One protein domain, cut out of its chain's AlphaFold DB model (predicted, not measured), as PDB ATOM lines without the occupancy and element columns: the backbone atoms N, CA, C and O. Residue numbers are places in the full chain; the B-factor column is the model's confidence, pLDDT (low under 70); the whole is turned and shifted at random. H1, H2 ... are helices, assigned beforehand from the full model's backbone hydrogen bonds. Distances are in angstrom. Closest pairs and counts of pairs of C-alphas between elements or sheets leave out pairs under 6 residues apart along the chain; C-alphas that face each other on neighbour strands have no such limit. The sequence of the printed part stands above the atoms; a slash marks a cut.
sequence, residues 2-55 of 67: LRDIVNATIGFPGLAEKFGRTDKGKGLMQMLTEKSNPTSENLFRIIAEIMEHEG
ATOM      1  N   LEU A   2     299.617 315.113 240.765       85.69
ATOM      2  CA  LEU A   2     298.610 315.215 241.846       85.69
ATOM      3  C   LEU A   2     297.545 314.106 241.788       85.69
ATOM      4  O   LEU A   2     297.208 313.520 242.807       85.69
ATOM      5  N   ARG A   3     297.085 313.756 240.582       88.19
ATOM      6  CA  ARG A   3     296.219 312.589 240.355       88.19
ATOM      7  C   ARG A   3     296.824 311.293 240.905       88.19
ATOM      8  O   ARG A   3     296.109 310.469 241.457       88.19
ATOM      9  N   ASP A   4     298.129 311.117 240.731       89.19
ATOM     10  CA  ASP A   4     298.835 309.900 241.128       89.19
ATOM     11  C   ASP A   4     299.036 309.870 242.649       89.19
ATOM     12  O   ASP A   4     298.889 308.816 243.254       89.19
ATOM     13  N   ILE A   5     299.252 311.036 243.272       88.25
ATOM     14  CA  ILE A   5     299.252 311.196 244.732       88.25
ATOM     15  C   ILE A   5     297.882 310.822 245.301       88.25
ATOM     16  O   ILE A   5     297.817 309.988 246.192       88.25
ATOM     17  N   VAL A   6     296.789 311.364 244.746       89.62
ATOM     18  CA  VAL A   6     295.424 311.005 245.172       89.62
ATOM     19  C   VAL A   6     295.186 309.502 245.033       89.62
ATOM     20  O   VAL A   6     294.640 308.892 245.944       89.62
ATOM     21  N   ASN A   7     295.611 308.887 243.926       88.19
ATOM     22  CA  ASN A   7     295.483 307.442 243.723       88.19
ATOM     23  C   ASN A   7     296.300 306.602 244.718       88.19
ATOM     24  O   ASN A   7     295.913 305.468 244.985       88.19
ATOM     25  N   ALA A   8     297.420 307.121 245.221       91.69
ATOM     26  CA  ALA A   8     298.298 306.419 246.152       91.69
ATOM     27  C   ALA A   8     297.929 306.625 247.636       91.69
ATOM     28  O   ALA A   8     298.425 305.870 248.468       91.69
ATOM     29  N   THR A   9     297.095 307.621 247.962       91.50
ATOM     30  CA  THR A   9     296.674 307.957 249.336       91.50
ATOM     31  C   THR A   9     295.200 307.601 249.582       91.50
ATOM     32  O   THR A   9     294.833 306.429 249.584       91.50
ATOM     33  N   ILE A  10     294.327 308.599 249.750       89.62
ATOM     34  CA  ILE A  10     292.897 308.459 250.070       89.62
ATOM     35  C   ILE A  10     292.058 307.895 248.902       89.62
ATOM     36  O   ILE A  10     290.948 307.395 249.094       89.62
ATOM     37  N   GLY A  11     292.565 307.970 247.669       90.56
ATOM     38  CA  GLY A  11     291.831 307.597 246.463       90.56
ATOM     39  C   GLY A  11     290.708 308.578 246.103       90.56
ATOM     40  O   GLY A  11     290.199 309.344 246.919       90.56
ATOM     41  N   PHE A  12     290.266 308.548 244.843       89.25
ATOM     42  CA  PHE A  12     289.170 309.404 244.372       89.25
ATOM     43  C   PHE A  12     287.811 309.156 245.045       89.25
ATOM     44  O   PHE A  12     287.098 310.137 245.254       89.25
ATOM     45  N   PRO A  13     287.415 307.909 245.377       88.12
ATOM     46  CA  PRO A  13     286.171 307.673 246.105       88.12
ATOM     47  C   PRO A  13     286.181 308.313 247.498       88.12
ATOM     48  O   PRO A  13     285.268 309.075 247.804       88.12
ATOM     49  N   GLY A  14     287.240 308.096 248.288       87.88
ATOM     50  CA  GLY A  14     287.365 308.681 249.627       87.88
ATOM     51  C   GLY A  14     287.450 310.207 249.584       87.88
ATOM     52  O   GLY A  14     286.756 310.897 250.329       87.88
ATOM     53  N   LEU A  15     288.202 310.754 248.623       88.81
ATOM     54  CA  LEU A  15     288.259 312.198 248.398       88.81
ATOM     55  C   LEU A  15     286.884 312.786 248.028       88.81
ATOM     56  O   LEU A  15     286.548 313.887 248.453       88.81
ATOM     57  N   ALA A  16     286.064 312.068 247.255       87.88
ATOM     58  CA  ALA A  16     284.730 312.529 246.870       87.88
ATOM     59  C   ALA A  16     283.750 312.584 248.046       87.88
ATOM     60  O   ALA A  16     282.990 313.550 248.162       87.88
ATOM     61  N   GLU A  17     283.801 311.581 248.925       86.75
ATOM     62  CA  GLU A  17     283.003 311.534 250.154       86.75
ATOM     63  C   GLU A  17     283.319 312.733 251.051       86.75
ATOM     64  O   GLU A  17     282.414 313.452 251.478       86.75
ATOM     65  N   LYS A  18     284.607 313.027 251.234       85.44
ATOM     66  CA  LYS A  18     285.084 314.181 252.007       85.44
ATOM     67  C   LYS A  18     284.770 315.528 251.355       85.44
ATOM     68  O   LYS A  18     284.511 316.526 252.027       85.44
ATOM     69  N   PHE A  19     284.687 315.561 250.027       81.19
ATOM     70  CA  PHE A  19     284.217 316.733 249.295       81.19
ATOM     71  C   PHE A  19     282.704 316.982 249.425       81.19
ATOM     72  O   PHE A  19     282.236 318.040 248.992       81.19
ATOM     73  N   GLY A  20     281.946 316.059 250.031       75.94
ATOM     74  CA  GLY A  20     280.489 316.136 250.137       75.94
ATOM     75  C   GLY A  20     279.797 315.985 248.784       75.94
ATOM     76  O   GLY A  20     278.683 316.474 248.594       75.94
ATOM     77  N   ARG A  21     280.472 315.362 247.809       68.12
ATOM     78  CA  ARG A  21     279.946 315.183 246.458       68.12
ATOM     79  C   ARG A  21     279.403 313.770 246.281       68.12
ATOM     80  O   ARG A  21     280.069 312.785 246.572       68.12
ATOM     81  N   THR A  22     278.193 313.671 245.740       55.84
ATOM     82  CA  THR A  22     277.515 312.397 245.448       55.84
ATOM     83  C   THR A  22     278.016 311.720 244.164       55.84
ATOM     84  O   THR A  22     277.653 310.576 243.889       55.84
ATOM     85  N   ASP A  23     278.879 312.374 243.378       58.78
ATOM     86  CA  ASP A  23     279.330 311.920 242.057       58.78
ATOM     87  C   ASP A  23     280.607 311.058 242.075       58.78
ATOM     88  O   ASP A  23     281.451 311.215 241.200       58.78
ATOM     89  N   LYS A  24     280.769 310.134 243.038       60.59
ATOM     90  CA  LYS A  24     281.834 309.090 243.095       60.59
ATOM     91  C   LYS A  24     283.228 309.512 242.563       60.59
ATOM     92  O   LYS A  24     283.920 308.727 241.916       60.59
ATOM     93  N   GLY A  25     283.632 310.763 242.771       61.72
ATOM     94  CA  GLY A  25     284.927 311.300 242.349       61.72
ATOM     95  C   GLY A  25     285.107 311.568 240.852       61.72
ATOM     96  O   GLY A  25     286.211 311.938 240.459       61.72
ATOM     97  N   LYS A  26     284.082 311.442 239.996       72.94
ATOM     98  CA  LYS A  26     284.237 311.667 238.543       72.94
ATOM     99  C   LYS A  26     284.606 313.118 238.227       72.94
ATOM    100  O   LYS A  26     285.520 313.341 237.432       72.94
ATOM    101  N   GLY A  27     283.953 314.088 238.872       77.56
ATOM    102  CA  GLY A  27     284.322 315.498 238.742       77.56
ATOM    103  C   GLY A  27     285.747 315.776 239.229       77.56
ATOM    104  O   GLY A  27     286.499 316.469 238.554       77.56
ATOM    105  N   LEU A  28     286.157 315.169 240.348       80.94
ATOM    106  CA  LEU A  28     287.517 315.307 240.886       80.94
ATOM    107  C   LEU A  28     288.571 314.706 239.950       80.94
ATOM    108  O   LEU A  28     289.588 315.340 239.687       80.94
ATOM    109  N   MET A  29     288.311 313.521 239.391       82.19
ATOM    110  CA  MET A  29     289.188 312.906 238.395       82.19
ATOM    111  C   MET A  29     289.340 313.798 237.165       82.19
ATOM    112  O   MET A  29     290.460 313.982 236.699       82.19
ATOM    113  N   GLN A  30     288.240 314.375 236.661       83.69
ATOM    114  CA  GLN A  30     288.263 315.289 235.514       83.69
ATOM    115  C   GLN A  30     289.093 316.545 235.794       83.69
ATOM    116  O   GLN A  30     289.923 316.911 234.964       83.69
ATOM    117  N   MET A  31     288.910 317.151 236.969       84.00
ATOM    118  CA  MET A  31     289.653 318.336 237.416       84.00
ATOM    119  C   MET A  31     291.140 318.067 237.665       84.00
ATOM    120  O   MET A  31     291.897 319.014 237.809       84.00
ATOM    121  N   LEU A  32     291.566 316.803 237.742       83.56
ATOM    122  CA  LEU A  32     292.972 316.408 237.858       83.56
ATOM    123  C   LEU A  32     293.521 315.804 236.552       83.56
ATOM    124  O   LEU A  32     294.515 315.072 236.571       83.56
ATOM    125  N   THR A  33     292.880 316.091 235.413       82.69
ATOM    126  CA  THR A  33     293.404 315.764 234.075       82.69
ATOM    127  C   THR A  33     294.169 316.934 233.467       82.69
ATOM    128  O   THR A  33     293.986 318.081 233.846       82.69
ATOM    129  N   GLU A  34     294.975 316.668 232.440       74.12
ATOM    130  CA  GLU A  34     295.701 317.711 231.695       74.12
ATOM    131  C   GLU A  34     294.781 318.729 230.998       74.12
ATOM    132  O   GLU A  34     295.211 319.827 230.661       74.12
ATOM    133  N   LYS A  35     293.511 318.372 230.764       78.62
ATOM    134  CA  LYS A  35     292.549 319.196 230.013       78.62
ATOM    135  C   LYS A  35     291.711 320.124 230.887       78.62
ATOM    136  O   LYS A  35     291.013 320.983 230.356       78.62
ATOM    137  N   SER A  36     291.722 319.933 232.201       79.00
ATOM    138  CA  SER A  36     290.929 320.724 233.136       79.00
ATOM    139  C   SER A  36     291.739 320.933 234.402       79.00
ATOM    140  O   SER A  36     292.123 319.973 235.055       79.00
ATOM    141  N   ASN A  37     292.016 322.195 234.717       82.94
ATOM    142  CA  ASN A  37     292.781 322.579 235.893       82.94
ATOM    143  C   ASN A  37     291.818 322.812 237.069       82.94
ATOM    144  O   ASN A  37     290.781 323.460 236.868       82.94
ATOM    145  N   PRO A  38     292.123 322.340 238.288       84.62
ATOM    146  CA  PRO A  38     291.303 322.680 239.434       84.62
ATOM    147  C   PRO A  38     291.413 324.185 239.701       84.62
ATOM    148  O   PRO A  38     292.450 324.808 239.463       84.62
ATOM    149  N   THR A  39     290.341 324.785 240.217       87.75
ATOM    150  CA  THR A  39     290.449 326.136 240.783       87.75
ATOM    151  C   THR A  39     291.414 326.107 241.967       87.75
ATOM    152  O   THR A  39     291.567 325.063 242.605       87.75
ATOM    153  N   SER A  40     292.028 327.243 242.306       87.31
ATOM    154  CA  SER A  40     292.934 327.326 243.460       87.31
ATOM    155  C   SER A  40     292.268 326.822 244.743       87.31
ATOM    156  O   SER A  40     292.864 326.048 245.480       87.31
ATOM    157  N   GLU A  41     291.000 327.174 244.961       86.12
ATOM    158  CA  GLU A  41     290.205 326.680 246.090       86.12
ATOM    159  C   GLU A  41     290.111 325.148 246.114       86.12
ATOM    160  O   GLU A  41     290.403 324.519 247.129       86.12
ATOM    161  N   ASN A  42     289.754 324.530 244.984       85.81
ATOM    162  CA  ASN A  42     289.649 323.076 244.910       85.81
ATOM    163  C   ASN A  42     291.018 322.407 245.060       85.81
ATOM    164  O   ASN A  42     291.106 321.368 245.703       85.81
ATOM    165  N   LEU A  43     292.085 323.005 244.526       88.31
ATOM    166  CA  LEU A  43     293.446 322.505 244.696       88.31
ATOM    167  C   LEU A  43     293.848 322.474 246.176       88.31
ATOM    168  O   LEU A  43     294.266 321.427 246.667       88.31
ATOM    169  N   PHE A  44     293.685 323.588 246.895       90.06
ATOM    170  CA  PHE A  44     294.026 323.654 248.317       90.06
ATOM    171  C   PHE A  44     293.159 322.723 249.156       90.06
ATOM    172  O   PHE A  44     293.674 322.061 250.053       90.06
ATOM    173  N   ARG A  45     291.870 322.599 248.829       89.06
ATOM    174  CA  ARG A  45     290.974 321.669 249.517       89.06
ATOM    175  C   ARG A  45     291.359 320.204 249.282       89.06
ATOM    176  O   ARG A  45     291.311 319.421 250.222       89.06
ATOM    177  N   ILE A  46     291.784 319.831 248.068       89.44
ATOM    178  CA  ILE A  46     292.299 318.480 247.774       89.44
ATOM    179  C   ILE A  46     293.552 318.199 248.609       89.44
ATOM    180  O   ILE A  46     293.652 317.140 249.219       89.44
ATOM    181  N   ILE A  47     294.499 319.140 248.647       89.75
ATOM    182  CA  ILE A  47     295.745 318.985 249.409       89.75
ATOM    183  C   ILE A  47     295.453 318.853 250.906       89.75
ATOM    184  O   ILE A  47     295.991 317.949 251.539       89.75
ATOM    185  N   ALA A  48     294.584 319.705 251.455       89.62
ATOM    186  CA  ALA A  48     294.206 319.663 252.865       89.62
ATOM    187  C   ALA A  48     293.591 318.312 253.252       89.62
ATOM    188  O   ALA A  48     293.978 317.743 254.267       89.62
ATOM    189  N   GLU A  49     292.710 317.761 252.415       90.75
ATOM    190  CA  GLU A  49     292.087 316.466 252.696       90.75
ATOM    191  C   GLU A  49     293.094 315.311 252.655       90.75
ATOM    192  O   GLU A  49     293.060 314.428 253.507       90.75
ATOM    193  N   ILE A  50     294.023 315.325 251.689       90.94
ATOM    194  CA  ILE A  50     295.106 314.333 251.640       90.94
ATOM    195  C   ILE A  50     295.949 314.432 252.912       90.94
ATOM    196  O   ILE A  50     296.268 313.418 253.520       90.94
ATOM    197  N   MET A  51     296.303 315.643 253.332       90.31
ATOM    198  CA  MET A  51     297.101 315.847 254.537       90.31
ATOM    199  C   MET A  51     296.394 315.370 255.801       90.31
ATOM    200  O   MET A  51     297.012 314.679 256.604       90.31
ATOM    201  N   GLU A  52     295.117 315.709 255.970       90.12
ATOM    202  CA  GLU A  52     294.321 315.272 257.116       90.12
ATOM    203  C   GLU A  52     294.210 313.743 257.159       90.12
ATOM    204  O   GLU A  52     294.421 313.144 258.213       90.12
ATOM    205  N   HIS A  53     293.962 313.107 256.009       90.50
ATOM    206  CA  HIS A  53     293.908 311.649 255.890       90.50
ATOM    207  C   HIS A  53     295.232 310.971 256.261       90.50
ATOM    208  O   HIS A  53     295.234 309.967 256.969       90.50
ATOM    209  N   GLU A  54     296.357 311.530 255.815       89.56
ATOM    210  CA  GLU A  54     297.698 311.005 256.103       89.56
ATOM    211  C   GLU A  54     298.224 311.417 257.494       89.56
ATOM    212  O   GLU A  54     299.348 311.073 257.860       89.56
ATOM    213  N   GLY A  55     297.444 312.169 258.284       89.88
ATOM    214  CA  GLY A  55     297.868 312.675 259.595       89.88
ATOM    215  C   GLY A  55     299.017 313.687 259.520       89.88
ATOM    216  O   GLY A  55     299.767 313.858 260.482       89.88
TER     217      GLY A  55
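What this domain is: This is residues 2 to 55 of the 67 residues of an uncharacterized protein of Micavibrio aeruginosavorus (strain ARL-13) (UniProt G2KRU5). A long helix, H4, makes one edge of a small cluster of helices, with the short H2 crossing it about perpendicular and H3 packed on H2. H1 runs nearly alongside H4, near the other three helices. The 54 printed residues hold four named helices, H1 to H4 along the chain, and no named strand: all helix. The whole is compact, with a radius of gyration of the C-alphas of 10.0 A, spanning 30 by 20 by 20 A.

How they stand to each other: H4, residues 40 to 53, touches H2, residues 11 to 18, with residues 46 to 50 alone, about perpendicular at 80 degrees; the closest C-alphas, of Glu 49 and Leu 15, are 7.2 A apart. H2 touches H3, residues 26 to 31, at 76 degrees, about perpendicular; the closest C-alphas, of Phe 12 and Met 29, are 6.9 A apart. H3 and H4 are apart. H1, residues 2 to 8, is close to H4 but not clearly touching, at a shallow tilt of 20 degrees, the same way; the closest C-alphas, of Val 6 and Ile 50, are 7.3 A apart. In H1, H2, H3 and H4 every O i to N i+4 pair is within hydrogen-bond range.

Where its parts are: H4 is 20.0 A long, from C-alpha 40 at (292.934, 327.326, 243.460) to C-alpha 53 at (293.908, 311.649, 255.890). H2 measures 10.9 A, H1 9.8 A and H3 8.7 A; H1 begins at C-alpha 2, (298.610, 315.215, 241.846).

The domain as a whole: The C-alphas farthest apart, of Lys 35 and Gly 55, are 30.8 A apart. The printed part has no cut and no long link. Residues 21 to 25 have pLDDT under 70.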